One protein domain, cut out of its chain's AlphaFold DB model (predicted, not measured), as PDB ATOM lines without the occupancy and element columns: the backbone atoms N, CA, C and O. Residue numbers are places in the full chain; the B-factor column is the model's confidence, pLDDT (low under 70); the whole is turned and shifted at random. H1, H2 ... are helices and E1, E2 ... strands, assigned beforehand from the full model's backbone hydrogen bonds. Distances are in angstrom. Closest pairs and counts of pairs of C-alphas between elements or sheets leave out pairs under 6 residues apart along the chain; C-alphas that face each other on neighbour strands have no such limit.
ATOM      1  N   GLN A  11     -10.681  32.196   8.096       96.19
ATOM      2  CA  GLN A  11     -10.174  33.470   7.571       96.19
ATOM      3  C   GLN A  11      -8.640  33.589   7.599       96.19
ATOM      4  O   GLN A  11      -8.057  34.315   6.797       96.19
ATOM      5  N   GLU A  12      -7.974  32.863   8.498       96.50
ATOM      6  CA  GLU A  12      -6.514  32.869   8.625       96.50
ATOM      7  C   GLU A  12      -5.847  31.921   7.623       96.50
ATOM      8  O   GLU A  12      -4.649  32.034   7.343       96.50
ATOM      9  N   TRP A  13      -6.611  30.979   7.061       96.94
ATOM     10  CA  TRP A  13      -6.088  29.991   6.134       96.94
ATOM     11  C   TRP A  13      -6.040  30.513   4.696       96.94
ATOM     12  O   TRP A  13      -7.056  30.623   4.012       96.94
ATOM     13  N   LYS A  14      -4.824  30.776   4.208       93.94
ATOM     14  CA  LYS A  14      -4.572  31.316   2.858       93.94
ATOM     15  C   LYS A  14      -4.227  30.258   1.807       93.94
ATOM     16  O   LYS A  14      -4.065  30.588   0.636       93.94
ATOM     17  N   HIS A  15      -4.078  29.000   2.215       90.81
ATOM     18  CA  HIS A  15      -3.661  27.910   1.333       90.81
ATOM     19  C   HIS A  15      -4.855  27.086   0.839       90.81
ATOM     20  O   HIS A  15      -6.020  27.440   1.028       90.81
ATOM     21  N   LYS A  16      -4.557  25.946   0.206       92.88
ATOM     22  CA  LYS A  16      -5.554  24.996  -0.282       92.88
ATOM     23  C   LYS A  16      -6.501  24.575   0.842       92.88
ATOM     24  O   LYS A  16      -6.064  24.114   1.901       92.88
ATOM     25  N   LYS A  17      -7.798  24.711   0.585       96.50
ATOM     26  CA  LYS A  17      -8.862  24.211   1.454       96.50
ATOM     27  C   LYS A  17      -9.258  22.802   1.046       96.50
ATOM     28  O   LYS A  17      -9.213  22.449  -0.134       96.50
ATOM     29  N   VAL A  18      -9.621  21.994   2.031       96.88
ATOM     30  CA  VAL A  18     -10.121  20.640   1.812       96.88
ATOM     31  C   VAL A  18     -11.565  20.709   1.324       96.88
ATOM     32  O   VAL A  18     -12.392  21.434   1.876       96.88
ATOM     33  N   MET A  19     -11.851  19.928   0.287       96.06
ATOM     34  CA  MET A  19     -13.186  19.674  -0.234       96.06
ATOM     35  C   MET A  19     -13.254  18.217  -0.690       96.06
ATOM     36  O   MET A  19     -12.284  17.698  -1.244       96.06
ATOM     37  N   GLY A  20     -14.389  17.567  -0.465       96.31
ATOM     38  CA  GLY A  20     -14.637  16.189  -0.871       96.31
ATOM     39  C   GLY A  20     -16.052  15.761  -0.512       96.31
ATOM     40  O   GLY A  20     -16.776  16.492   0.158       96.31
ATOM     41  N   ASN A  21     -16.463  14.583  -0.964       95.62
ATOM     42  CA  ASN A  21     -17.793  14.054  -0.689       95.62
ATOM     43  C   ASN A  21     -17.762  12.884   0.301       95.62
ATOM     44  O   ASN A  21     -16.846  12.057   0.296       95.62
ATOM     45  N   ILE A  22     -18.817  12.808   1.110       96.25
ATOM     46  CA  ILE A  22     -19.196  11.633   1.898       96.25
ATOM     47  C   ILE A  22     -20.653  11.344   1.540       96.25
ATOM     48  O   ILE A  22     -21.504  12.233   1.615       96.25
ATOM     49  N   GLY A  23     -20.927  10.132   1.065       91.69
ATOM     50  CA  GLY A  23     -22.163   9.812   0.365       91.69
ATOM     51  C   GLY A  23     -22.445  10.809  -0.764       91.69
ATOM     52  O   GLY A  23     -21.606  11.058  -1.634       91.69
ATOM     53  N   HIS A  24     -23.635  11.406  -0.712       92.31
ATOM     54  CA  HIS A  24     -24.129  12.402  -1.665       92.31
ATOM     55  C   HIS A  24     -23.884  13.859  -1.226       92.31
ATOM     56  O   HIS A  24     -24.274  14.781  -1.939       92.31
ATOM     57  N   LYS A  25     -23.268  14.091  -0.058       96.62
ATOM     58  CA  LYS A  25     -23.017  15.436   0.477       96.62
ATOM     59  C   LYS A  25     -21.596  15.886   0.150       96.62
ATOM     60  O   LYS A  25     -20.636  15.149   0.386       96.62
ATOM     61  N   ILE A  26     -21.465  17.105  -0.374       97.44
ATOM     62  CA  ILE A  26     -20.172  17.764  -0.586       97.44
ATOM     63  C   ILE A  26     -19.827  18.552   0.674       97.44
ATOM     64  O   ILE A  26     -20.540  19.480   1.048       97.44
ATOM     65  N   HIS A  27     -18.700  18.204   1.281       98.19
ATOM     66  CA  HIS A  27     -18.115  18.896   2.420       98.19
ATOM     67  C   HIS A  27     -16.987  19.792   1.929       98.19
ATOM     68  O   HIS A  27     -16.108  19.357   1.182       98.19
ATOM     69  N   TYR A  28     -17.011  21.052   2.337       96.56
ATOM     70  CA  TYR A  28     -16.034  22.070   1.965       96.56
ATOM     71  C   TYR A  28     -15.858  23.048   3.119       96.56
ATOM     72  O   TYR A  28     -16.666  23.068   4.042       96.56
ATOM     73  N   ASP A  29     -14.784  23.841   3.082       96.19
ATOM     74  CA  ASP A  29     -14.473  24.805   4.146       96.19
ATOM     75  C   ASP A  29     -14.413  24.174   5.555       96.19
ATOM     76  O   ASP A  29     -14.604  24.862   6.549       96.19
ATOM     77  N   ILE A  30     -14.097  22.878   5.650       97.69
ATOM     78  CA  ILE A  30     -13.915  22.172   6.929       97.69
ATOM     79  C   ILE A  30     -12.492  22.306   7.479       97.69
ATOM     80  O   ILE A  30     -12.218  21.986   8.629       97.69
ATOM     81  N   GLY A  31     -11.546  22.723   6.645       98.06
ATOM     82  CA  GLY A  31     -10.153  22.817   7.034       98.06
ATOM     83  C   GLY A  31      -9.217  23.048   5.862       98.06
ATOM     84  O   GLY A  31      -9.596  23.004   4.687       98.06
ATOM     85  N   GLY A  32      -7.963  23.286   6.208       97.50
ATOM     86  CA  GLY A  32      -6.856  23.494   5.296       97.50
ATOM     87  C   GLY A  32      -5.982  22.258   5.132       97.50
ATOM     88  O   GLY A  32      -5.908  21.426   6.033       97.50
ATOM     89  N   CYS A  33      -5.289  22.138   4.000       96.62
ATOM     90  CA  CYS A  33      -4.253  21.124   3.808       96.62
ATOM     91  C   CYS A  33      -2.899  21.792   3.554       96.62
ATOM     92  O   CYS A  33      -2.771  22.570   2.608       96.62
ATOM     93  N   SER A  34      -1.907  21.494   4.394       95.38
ATOM     94  CA  SER A  34      -0.521  21.976   4.263       95.38
ATOM     95  C   SER A  34       0.379  21.042   3.448       95.38
ATOM     96  O   SER A  34       1.571  21.301   3.311       95.38
ATOM     97  N   TYR A  35      -0.172  19.956   2.897       94.62
ATOM     98  CA  TYR A  35       0.571  19.075   2.006       94.62
ATOM     99  C   TYR A  35       0.710  19.729   0.627       94.62
ATOM    100  O   TYR A  35      -0.293  20.052  -0.015       94.62
ATOM    101  N   ASN A  36       1.952  19.939   0.194       87.88
ATOM    102  CA  ASN A  36       2.263  20.703  -1.019       87.88
ATOM    103  C   ASN A  36       2.025  19.908  -2.311       87.88
ATOM    104  O   ASN A  36       1.728  20.504  -3.346       87.88
ATOM    105  N   ASP A  37       2.116  18.579  -2.250       89.06
ATOM    106  CA  ASP A  37       1.951  17.708  -3.410       89.06
ATOM    107  C   ASP A  37       0.496  17.253  -3.604       89.06
ATOM    108  O   ASP A  37      -0.437  17.582  -2.857       89.06
ATOM    109  N   LYS A  38       0.272  16.446  -4.645       88.19
ATOM    110  CA  LYS A  38      -1.019  15.803  -4.875       88.19
ATOM    111  C   LYS A  38      -1.309  14.809  -3.746       88.19
ATOM    112  O   LYS A  38      -0.644  13.785  -3.624       88.19
ATOM    113  N   CYS A  39      -2.344  15.095  -2.955       91.81
ATOM    114  CA  CYS A  39      -2.838  14.176  -1.931       91.81
ATOM    115  C   CYS A  39      -3.195  12.816  -2.555       91.81
ATOM    116  O   CYS A  39      -3.937  12.762  -3.538       91.81
ATOM    117  N   LEU A  40      -2.673  11.738  -1.967       91.62
ATOM    118  CA  LEU A  40      -2.929  10.356  -2.392       91.62
ATOM    119  C   LEU A  40      -4.144   9.731  -1.689       91.62
ATOM    120  O   LEU A  40      -4.572   8.641  -2.056       91.62
ATOM    121  N   PHE A  41      -4.692  10.415  -0.686       93.19
ATOM    122  CA  PHE A  41      -5.818   9.950   0.115       93.19
ATOM    123  C   PHE A  41      -7.116  10.641  -0.281       93.19
ATOM    124  O   PHE A  41      -7.102  11.714  -0.889       93.19
ATOM    125  N   GLN A  42      -8.244  10.052   0.118       93.25
ATOM    126  CA  GLN A  42      -9.546  10.644  -0.127       93.25
ATOM    127  C   GLN A  42      -9.729  11.883   0.770       93.25
ATOM    128  O   GLN A  42      -9.749  11.752   2.002       93.25
ATOM    129  N   PRO A  43      -9.875  13.089   0.183       94.62
ATOM    130  CA  PRO A  43     -10.136  14.300   0.951       94.62
ATOM    131  C   PRO A  43     -11.394  14.160   1.810       94.62
ATOM    132  O   PRO A  43     -12.302  13.399   1.477       94.62
ATOM    133  N   VAL A  44     -11.455  14.921   2.904       96.25
ATOM    134  CA  VAL A  44     -12.482  14.838   3.956       96.25
ATOM    135  C   VAL A  44     -12.350  13.562   4.790       96.25
ATOM    136  O   VAL A  44     -12.040  13.668   5.970       96.25
ATOM    137  N   ARG A  45     -12.473  12.367   4.199       94.12
ATOM    138  CA  ARG A  45     -12.441  11.090   4.942       94.12
ATOM    139  C   ARG A  45     -11.146  10.865   5.702       94.12
ATOM    140  O   ARG A  45     -11.160  10.614   6.897       94.12
ATOM    141  N   ASN A  46     -10.020  10.953   4.998       95.12
ATOM    142  CA  ASN A  46      -8.712  10.680   5.585       95.12
ATOM    143  C   ASN A  46      -8.097  11.920   6.243       95.12
ATOM    144  O   ASN A  46      -7.015  11.839   6.817       95.12
ATOM    145  N   CYS A  47      -8.751  13.080   6.139       96.94
ATOM    146  CA  CYS A  47      -8.213  14.330   6.659       96.94
ATOM    147  C   CYS A  47      -8.181  14.349   8.191       96.94
ATOM    148  O   CYS A  47      -7.199  14.814   8.759       96.94
ATOM    149  N   TYR A  48      -9.192  13.798   8.862       96.56
ATOM    150  CA  TYR A  48      -9.300  13.844  10.325       96.56
ATOM    151  C   TYR A  48      -8.244  13.006  11.071       96.56
ATOM    152  O   TYR A  48      -7.970  13.282  12.235       96.56
ATOM    153  N   GLY A  49      -7.572  12.076  10.387       94.44
ATOM    154  CA  GLY A  49      -6.398  11.350  10.891       94.44
ATOM    155  C   GLY A  49      -5.053  11.835  10.322       94.44
ATOM    156  O   GLY A  49      -4.038  11.158  10.477       94.44
ATOM    157  N   CYS A  50      -5.019  12.968   9.609       95.19
ATOM    158  CA  CYS A  50      -3.843  13.434   8.867       95.19
ATOM    159  C   CYS A  50      -3.185  14.667   9.507       95.19
ATOM    160  O   CYS A  50      -3.823  15.702   9.687       95.19
ATOM    161  N   ILE A  51      -1.869  14.608   9.739       94.81
ATOM    162  CA  ILE A  51      -1.084  15.705  10.343       94.81
ATOM    163  C   ILE A  51      -1.070  16.995   9.506       94.81
ATOM    164  O   ILE A  51      -0.879  18.082  10.042       94.81
ATOM    165  N   TYR A  52      -1.275  16.881   8.191       95.50
ATOM    166  CA  TYR A  52      -1.306  18.023   7.272       95.50
ATOM    167  C   TYR A  52      -2.679  18.690   7.199       95.50
ATOM    168  O   TYR A  52      -2.835  19.713   6.531       95.50
ATOM    169  N   PHE A  53      -3.697  18.095   7.822       97.38
ATOM    170  CA  PHE A  53      -5.018  18.690   7.899       97.38
ATOM    171  C   PHE A  53      -5.079  19.662   9.072       97.38
ATOM    172  O   PHE A  53      -4.768  19.300  10.200       97.38
ATOM    173  N   HIS A  54      -5.502  20.889   8.799       97.56
ATOM    174  CA  HIS A  54      -5.697  21.947   9.783       97.56
ATOM    175  C   HIS A  54      -7.196  22.241   9.883       97.56
ATOM    176  O   HIS A  54      -7.715  22.955   9.019       97.56
ATOM    177  N   PRO A  55      -7.911  21.665  10.867       97.94
ATOM    178  CA  PRO A  55      -9.351  21.851  10.993       97.94
ATOM    179  C   PRO A  55      -9.704  23.314  11.257       97.94
ATOM    180  O   PRO A  55      -8.976  24.012  11.973       97.94
ATOM    181  N   PHE A  56     -10.814  23.771  10.679       98.25
ATOM    182  CA  PHE A  56     -11.301  25.124  10.919       98.25
ATOM    183  C   PHE A  56     -12.173  25.183  12.171       98.25
ATOM    184  O   PHE A  56     -13.168  24.479  12.271       98.25
ATOM    185  N   ILE A  57     -11.819  26.054  13.117       97.69
ATOM    186  CA  ILE A  57     -12.530  26.202  14.403       97.69
ATOM    187  C   ILE A  57     -14.012  26.543  14.174       97.69
ATOM    188  O   ILE A  57     -14.900  26.064  14.879       97.69
ATOM    189  N   ASP A  58     -14.274  27.377  13.174       96.12
ATOM    190  CA  ASP A  58     -15.579  27.897  12.779       96.12
ATOM    191  C   ASP A  58     -16.306  27.039  11.723       96.12
ATOM    192  O   ASP A  58     -17.325  27.470  11.187       96.12
ATOM    193  N   ALA A  59     -15.816  25.830  11.422       97.50
ATOM    194  CA  ALA A  59     -16.474  24.921  10.484       97.50
ATOM    195  C   ALA A  59     -17.547  24.029  11.124       97.50
ATOM    196  O   ALA A  59     -17.503  23.696  12.310       97.50
ATOM    197  N   ASP A  60     -18.476  23.566  10.285       97.25
ATOM    198  CA  ASP A  60     -19.493  22.573  10.634       97.25
ATOM    199  C   ASP A  60     -18.940  21.144  10.486       97.25
ATOM    200  O   ASP A  60     -19.170  20.432   9.505       97.25
ATOM    201  N   HIS A  61     -18.149  20.729  11.473       98.00
ATOM    202  CA  HIS A  61     -17.633  19.362  11.547       98.00
ATOM    203  C   HIS A  61     -18.718  18.332  11.900       98.00
ATOM    204  O   HIS A  61     -18.570  17.155  11.562       98.00
ATOM    205  N   THR A  62     -19.817  18.761  12.525       98.19
ATOM    206  CA  THR A  62     -20.958  17.902  12.867       98.19
ATOM    207  C   THR A  62     -21.645  17.380  11.609       98.19
ATOM    208  O   THR A  62     -21.969  16.198  11.536       98.19
ATOM    209  N   ASN A  63     -21.758  18.191  10.553       98.00
ATOM    210  CA  ASN A  63     -22.298  17.726   9.272       98.00
ATOM    211  C   ASN A  63     -21.474  16.583   8.648       98.00
ATOM    212  O   ASN A  63     -22.020  15.650   8.042       98.00
ATOM    213  N   VAL A  64     -20.145  16.629   8.810       98.19
ATOM    214  CA  VAL A  64     -19.236  15.553   8.383       98.19
ATOM    215  C   VAL A  64     -19.488  14.295   9.216       98.19
ATOM    216  O   VAL A  64     -19.620  13.208   8.649       98.19
ATOM    217  N   LEU A  65     -19.611  14.445  10.541       98.38
ATOM    218  CA  LEU A  65     -19.905  13.355  11.473       98.38
ATOM    219  C   LEU A  65     -21.215  12.641  11.118       98.38
ATOM    220  O   LEU A  65     -21.239  11.416  11.000       98.38
ATOM    221  N   GLU A  66     -22.284  13.403  10.880       98.38
ATOM    222  CA  GLU A  66     -23.581  12.877  10.450       98.38
ATOM    223  C   GLU A  66     -23.466  12.090   9.144       98.38
ATOM    224  O   GLU A  66     -24.032  11.006   9.011       98.38
ATOM    225  N   SER A  67     -22.693  12.604   8.185       98.31
ATOM    226  CA  SER A  67     -22.499  11.942   6.893       98.31
ATOM    227  C   SER A  67     -21.769  10.603   7.037       98.31
ATOM    228  O   SER A  67     -22.155   9.628   6.395       98.31
ATOM    229  N   ILE A  68     -20.750  10.529   7.902       98.00
ATOM    230  CA  ILE A  68     -20.072   9.263   8.221       98.00
ATOM    231  C   ILE A  68     -21.020   8.303   8.943       98.00
ATOM    232  O   ILE A  68     -21.057   7.122   8.606       98.00
ATOM    233  N   GLN A  69     -21.823   8.790   9.893       98.12
ATOM    234  CA  GLN A  69     -22.792   7.957  10.606       98.12
ATOM    235  C   GLN A  69     -23.856   7.372   9.666       98.12
ATOM    236  O   GLN A  69     -24.229   6.207   9.822       98.12
ATOM    237  N   CYS A  70     -24.323   8.138   8.676       98.12
ATOM    238  CA  CYS A  70     -25.216   7.627   7.635       98.12
ATOM    239  C   CYS A  70     -24.580   6.462   6.867       98.12
ATOM    240  O   CYS A  70     -25.215   5.420   6.723       98.12
ATOM    241  N   GLU A  71     -23.322   6.585   6.441       96.56
ATOM    242  CA  GLU A  71     -22.641   5.500   5.723       96.56
ATOM    243  C   GLU A  71     -22.387   4.266   6.586       96.56
ATOM    244  O   GLU A  71     -22.514   3.148   6.093       96.56
ATOM    245  N   ILE A  72     -22.079   4.440   7.876       97.06
ATOM    246  CA  ILE A  72     -22.000   3.318   8.823       97.06
ATOM    247  C   ILE A  72     -23.340   2.573   8.854       97.06
ATOM    248  O   ILE A  72     -23.365   1.349   8.731       97.06
ATOM    249  N   ASN A  73     -24.455   3.301   8.966       97.12
ATOM    250  CA  ASN A  73     -25.790   2.703   8.996       97.12
ATOM    251  C   ASN A  73     -26.122   1.973   7.686       97.12
ATOM    252  O   ASN A  73     -26.705   0.890   7.717       97.12
ATOM    253  N   ASP A  74     -25.736   2.536   6.542       95.88
ATOM    254  CA  ASP A  74     -25.948   1.907   5.237       95.88
ATOM    255  C   ASP A  74     -25.087   0.649   5.065       95.88
ATOM    256  O   ASP A  74     -25.575  -0.369   4.570       95.88
ATOM    257  N   LEU A  75     -23.839   0.666   5.548       95.50
ATOM    258  CA  LEU A  75     -22.976  -0.514   5.573       95.50
ATOM    259  C   LEU A  75     -23.544  -1.616   6.467       95.50
ATOM    260  O   LEU A  75     -23.495  -2.778   6.068       95.50
ATOM    261  N   ILE A  76     -24.100  -1.283   7.635       95.50
ATOM    262  CA  ILE A  76     -24.766  -2.255   8.518       95.50
ATOM    263  C   ILE A  76     -25.956  -2.890   7.791       95.50
ATOM    264  O   ILE A  76     -25.992  -4.108   7.643       95.50
ATOM    265  N   ARG A  77     -26.864  -2.074   7.239       95.88
ATOM    266  CA  ARG A  77     -28.043  -2.556   6.494       95.88
ATOM    267  C   ARG A  77     -27.666  -3.469   5.332       95.88
ATOM    268  O   ARG A  77     -28.298  -4.502   5.131       95.88
ATOM    269  N   LEU A  78     -26.641  -3.089   4.567       94.75
ATOM    270  CA  LEU A  78     -26.137  -3.904   3.466       94.75
ATOM    271  C   LEU A  78     -25.609  -5.244   3.979       94.75
ATOM    272  O   LEU A  78     -25.941  -6.282   3.415       94.75
ATOM    273  N   SER A  79     -24.800  -5.210   5.038       95.12
ATOM    274  CA  SER A  79     -24.151  -6.389   5.616       95.12
ATOM    275  C   SER A  79     -25.180  -7.380   6.166       95.12
ATOM    276  O   SER A  79     -25.093  -8.570   5.862       95.12
ATOM    277  N   ASP A  80     -26.205  -6.883   6.861       93.88
ATOM    278  CA  ASP A  80     -27.342  -7.682   7.327       93.88
ATOM    279  C   ASP A  80     -28.114  -8.298   6.149       93.88
ATOM    280  O   ASP A  80     -28.444  -9.484   6.173       93.88
ATOM    281  N   GLY A  81     -28.338  -7.525   5.079       93.94
ATOM    282  CA  GLY A  81     -29.052  -7.978   3.880       93.94
ATOM    283  C   GLY A  81     -28.359  -9.108   3.111       93.94
ATOM    284  O   GLY A  81     -29.033  -9.883   2.435       93.94
ATOM    285  N   ILE A  82     -27.033  -9.233   3.227       93.69
ATOM    286  CA  ILE A  82     -26.241 -10.299   2.587       93.69
ATOM    287  C   ILE A  82     -25.736 -11.360   3.581       93.69
ATOM    288  O   ILE A  82     -24.977 -12.248   3.194       93.69
ATOM    289  N   GLY A  83     -26.126 -11.273   4.858       91.62
ATOM    290  CA  GLY A  83     -25.714 -12.211   5.908       91.62
ATOM    291  C   GLY A  83     -24.234 -12.120   6.309       91.62
ATOM    292  O   GLY A  83     -23.674 -13.088   6.827       91.62
ATOM    293  N   VAL A  84     -23.574 -10.981   6.078       90.69
ATOM    294  CA  VAL A  84     -22.176 -10.746   6.465       90.69
ATOM    295  C   VAL A  84     -22.136 -10.069   7.831       90.69
ATOM    296  O   VAL A  84     -22.362  -8.876   7.959       90.69
ATOM    297  N   SER A  85     -21.776 -10.812   8.876       81.12
ATOM    298  CA  SER A  85     -21.754 -10.285  10.252       81.12
ATOM    299  C   SER A  85     -20.565  -9.369  10.573       81.12
ATOM    300  O   SER A  85     -20.546  -8.716  11.614       81.12
ATOM    301  N   ARG A  86     -19.533  -9.338   9.718       86.06
ATOM    302  CA  ARG A  86     -18.300  -8.565   9.942       86.06
ATOM    303  C   ARG A  86     -17.837  -7.880   8.668       86.06
ATOM    304  O   ARG A  86     -16.962  -8.380   7.964       86.06
ATOM    305  N   ASN A  87     -18.398  -6.709   8.396       92.12
ATOM    306  CA  ASN A  87     -17.918  -5.861   7.316       92.12
ATOM    307  C   ASN A  87     -16.729  -5.005   7.798       92.12
ATOM    308  O   ASN A  87     -16.905  -4.158   8.677       92.12
ATOM    309  N   PRO A  88     -15.515  -5.192   7.246       92.81
ATOM    310  CA  PRO A  88     -14.325  -4.471   7.697       92.81
ATOM    311  C   PRO A  88     -14.415  -2.958   7.476       92.81
ATOM    312  O   PRO A  88     -13.735  -2.214   8.182       92.81
ATOM    313  N   LEU A  89     -15.253  -2.494   6.539       93.19
ATOM    314  CA  LEU A  89     -15.445  -1.069   6.293       93.19
ATOM    315  C   LEU A  89     -16.114  -0.380   7.481       93.19
ATOM    316  O   LEU A  89     -15.718   0.735   7.800       93.19
ATOM    317  N   ILE A  90     -17.032  -1.048   8.195       95.69
ATOM    318  CA  ILE A  90     -17.695  -0.472   9.381       95.69
ATOM    319  C   ILE A  90     -16.642   0.043  10.367       95.69
ATOM    320  O   ILE A  90     -16.661   1.214  10.728       95.69
ATOM    321  N   ARG A  91     -15.635  -0.781  10.680       94.44
ATOM    322  CA  ARG A  91     -14.548  -0.408  11.596       94.44
ATOM    323  C   ARG A  91     -13.694   0.756  11.080       94.44
ATOM    324  O   ARG A  91     -13.204   1.559  11.869       94.44
ATOM    325  N   VAL A  92     -13.484   0.849   9.766       94.25
ATOM    326  CA  VAL A  92     -12.755   1.978   9.159       94.25
ATOM    327  C   VAL A  92     -13.546   3.274   9.344       94.25
ATOM    328  O   VAL A  92     -12.984   4.268   9.796       94.25
ATOM    329  N   HIS A  93     -14.850   3.252   9.063       95.94
ATOM    330  CA  HIS A  93     -15.714   4.417   9.244       95.94
ATOM    331  C   HIS A  93     -15.896   4.790  10.722       95.94
ATOM    332  O   HIS A  93     -15.929   5.976  11.033       95.94
ATOM    333  N   GLU A  94     -15.949   3.821  11.639       96.12
ATOM    334  CA  GLU A  94     -15.951   4.072  13.089       96.12
ATOM    335  C   GLU A  94     -14.664   4.766  13.555       96.12
ATOM    336  O   GLU A  94     -14.720   5.683  14.372       96.12
ATOM    337  N   SER A  95     -13.504   4.396  12.997       95.50
ATOM    338  CA  SER A  95     -12.250   5.108  13.269       95.50
ATOM    339  C   SER A  95     -12.322   6.557  12.787       95.50
ATOM    340  O   SER A  95     -11.992   7.467  13.540       95.50
ATOM    341  N   THR A  96     -12.808   6.792  11.562       95.31
ATOM    342  CA  THR A  96     -13.004   8.155  11.045       95.31
ATOM    343  C   THR A  96     -14.004   8.943  11.894       95.31
ATOM    344  O   THR A  96     -13.776  10.117  12.168       95.31
ATOM    345  N   LYS A  97     -15.092   8.309  12.349       97.62
ATOM    346  CA  LYS A  97     -16.072   8.914  13.258       97.62
ATOM    347  C   LYS A  97     -15.388   9.429  14.527       97.62
ATOM    348  O   LYS A  97     -15.536  10.602  14.856       97.62
ATOM    349  N   PHE A  98     -14.584   8.586  15.171       96.50
ATOM    350  CA  PHE A  98     -13.855   8.953  16.385       96.50
ATOM    351  C   PHE A  98     -12.860  10.103  16.161       96.50
ATOM    352  O   PHE A  98     -12.730  11.006  16.987       96.50
ATOM    353  N   GLU A  99     -12.170  10.113  15.019       96.69
ATOM    354  CA  GLU A  99     -11.269  11.209  14.642       96.69
ATOM    355  C   GLU A  99     -12.024  12.539  14.444       96.69
ATOM    356  O   GLU A  99     -11.529  13.595  14.849       96.69
ATOM    357  N   ILE A 100     -13.232  12.501  13.869       97.50
ATOM    358  CA  ILE A 100     -14.096  13.682  13.713       97.50
ATOM    359  C   ILE A 100     -14.590  14.185  15.071       97.50
ATOM    360  O   ILE A 100     -14.478  15.380  15.346       97.50
ATOM    361  N   GLU A 101     -15.079  13.291  15.931       97.62
ATOM    362  CA  GLU A 101     -15.517  13.622  17.295       97.62
ATOM    363  C   GLU A 101     -14.385  14.283  18.093       97.62
ATOM    364  O   GLU A 101     -14.591  15.308  18.741       97.62
ATOM    365  N   SER A 102     -13.156  13.771  17.968       95.94
ATOM    366  CA  SER A 102     -11.977  14.375  18.596       95.94
ATOM    367  C   SER A 102     -11.720  15.812  18.124       95.94
ATOM    368  O   SER A 102     -11.347  16.666  18.930       95.94
ATOM    369  N   VAL A 103     -11.921  16.107  16.836       97.12
ATOM    370  CA  VAL A 103     -11.786  17.473  16.308       97.12
ATOM    371  C   VAL A 103     -12.905  18.383  16.811       97.12
ATOM    372  O   VAL A 103     -12.604  19.511  17.190       97.12
ATOM    373  N   ILE A 104     -14.153  17.905  16.864       97.62
ATOM    374  CA  ILE A 104     -15.292  18.677  17.393       97.62
ATOM    375  C   ILE A 104     -14.999  19.126  18.827       97.62
ATOM    376  O   ILE A 104     -14.985  20.328  19.085       97.62
ATOM    377  N   VAL A 105     -14.631  18.189  19.709       96.50
ATOM    378  CA  VAL A 105     -14.307  18.490  21.114       96.50
ATOM    379  C   VAL A 105     -13.159  19.497  21.217       96.50
ATOM    380  O   VAL A 105     -13.232  20.459  21.974       96.50
ATOM    381  N   ARG A 106     -12.093  19.331  20.422       95.25
ATOM    382  CA  ARG A 106     -10.972  20.288  20.414       95.25
ATOM    383  C   ARG A 106     -11.403  21.686  19.954       95.25
ATOM    384  O   ARG A 106     -10.902  22.671  20.490       95.25
ATOM    385  N   CYS A 107     -12.286  21.784  18.960       95.81
ATOM    386  CA  CYS A 107     -12.818  23.063  18.487       95.81
ATOM    387  C   CYS A 107     -13.718  23.733  19.533       95.81
ATOM    388  O   CYS A 107     -13.657  24.953  19.669       95.81
ATOM    389  N   GLU A 108     -14.517  22.965  20.274       94.94
ATOM    390  CA  GLU A 108     -15.341  23.457  21.388       94.94
ATOM    391  C   GLU A 108     -14.465  23.996  22.523       94.94
ATOM    392  O   GLU A 108     -14.568  25.172  22.863       94.94
ATOM    393  N   MET A 109     -13.490  23.208  22.992       92.50
ATOM    394  CA  MET A 109     -12.540  23.637  24.030       92.50
ATOM    395  C   MET A 109     -11.793  24.930  23.660       92.50
ATOM    396  O   MET A 109     -11.548  25.778  24.515       92.50
ATOM    397  N   GLN A 110     -11.425  25.093  22.384       90.19
ATOM    398  CA  GLN A 110     -10.751  26.302  21.904       90.19
ATOM    399  C   GLN A 110     -11.675  27.529  21.914       90.19
ATOM    400  O   GLN A 110     -11.202  28.635  22.159       90.19
ATOM    401  N   LYS A 111     -12.973  27.356  21.631       88.38
ATOM    402  CA  LYS A 111     -13.964  28.444  21.684       88.38
ATOM    403  C   LYS A 111     -14.252  28.857  23.124       88.38
ATOM    404  O   LYS A 111     -14.319  30.051  23.399       88.38
ATOM    405  N   ASP A 112     -14.357  27.892  24.030       82.25
ATOM    406  CA  ASP A 112     -14.642  28.157  25.441       82.25
ATOM    407  C   ASP A 112     -13.480  28.886  26.127       82.25
ATOM    408  O   ASP A 112     -13.705  29.883  26.806       82.25
ATOM    409  N   GLY A 113     -12.228  28.500  25.849       73.62
ATOM    410  CA  GLY A 113     -11.052  29.201  26.383       73.62
ATOM    411  C   GLY A 113     -10.908  30.659  25.913       73.62
ATOM    412  O   GLY A 113     -10.283  31.465  26.598       73.62
ATOM    413  N   ILE A 114     -11.504  31.025  24.771       62.97
ATOM    414  CA  ILE A 114     -11.560  32.418  24.292       62.97
ATOM    415  C   ILE A 114     -12.634  33.218  25.042       62.97
ATOM    416  O   ILE A 114     -12.465  34.416  25.231       62.97
ATOM    417  N   ASN A 115     -13.717  32.576  25.489       58.19
ATOM    418  CA  ASN A 115     -14.814  33.237  26.203       58.19
ATOM    419  C   ASN A 115     -14.503  33.508  27.689       58.19
ATOM    420  O   ASN A 115     -15.222  34.275  28.325       58.19
ATOM    421  N   GLU A 116     -13.453  32.891  28.238       51.88
ATOM    422  CA  GLU A 116     -12.979  33.099  29.617       51.88
ATOM    423  C   GLU A 116     -11.807  34.101  29.728       51.88
ATOM    424  O   GLU A 116     -11.310  34.336  30.832       51.88
ATOM    425  N   SER A 117     -11.361  34.685  28.604       48.00
ATOM    426  CA  SER A 117     -10.241  35.647  28.510       48.00
ATOM    427  C   SER A 117     -10.722  37.087  28.336       48.00
ATOM    428  O   SER A 117     -10.077  37.992  28.915       48.00
TER     429      SER A 117
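Overview. This is residues 11 to 117 of the 117 residues of an uncharacterized protein of Acinetobacter sp. CIP 110321 (UniProt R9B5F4). A long helical hairpin, H1 and H2 side by side, has a small, strongly twisted sheet of three strands, E1, E2 and E3, on one side, with the first part of H1, residues 61 to 71, packed on the sheet and H2 only grazing it; the long loop of residues 34 to 52 links E2 to E3. Residues 112 to 117, mostly the last part of H2, stick out. The 107 printed residues hold three named strands, then two named helices, a mixed class; the sheet's order is E1 E2 E3, antiparallel, a meander, each strand the antiparallel neighbour of the one before. The whole is only just compact, close to loose, with a radius of gyration of the C-alphas of 15.5 A and spans of 54 by 36 by 22 A.

Arrangement. E1, residues 17 to 22, forms a hairpin with E2, residues 25 to 33; N 18 and O 31 are 2.8 A apart, within hydrogen-bond range. E2 bends by 64 degrees at residue 30 and forms a hairpin with E3, residues 53 to 55, where N 32 and O 54 are 2.8 A apart. H1, residues 61 to 81, is on the sheet at a height of 6.7 A, only just over none of its strands, with 2 C-alphas falling on E1; the closest C-alphas of E1 and H1 are those of Ile 22 and Ser 67, 6.0 A apart. H2, residues 88 to 115, only grazes the sheet with residues 100 to 107. H1 and H2 touch, a helical hairpin at a shallow tilt of 19 degrees, opposite ways; their closest C-alphas, of Ile 72 and Ile 90, are 5.8 A apart. Every O i to N i+4 pair is within hydrogen-bond range in H1, 23 of 24 in H2.

Along the chain. E1 begins at C-alpha 17, (-8.862, 24.211, 1.454), and is 16.3 A long; E2 is 19.9 A and E3 6.2 A. H1 is 30.6 A long. H2 is 42.0 A long and ends at C-alpha 115, (-14.814, 33.237, 26.203).

Size, cuts and confidence. The C-alphas farthest apart, of Gly 83 and Ser 117, are 55.1 A apart. The printed part has no cut. The link from E2 to E3 is long, with 19 residues. Mean pLDDT of the printed part is 93.4; residues 114 to 117 are under 70.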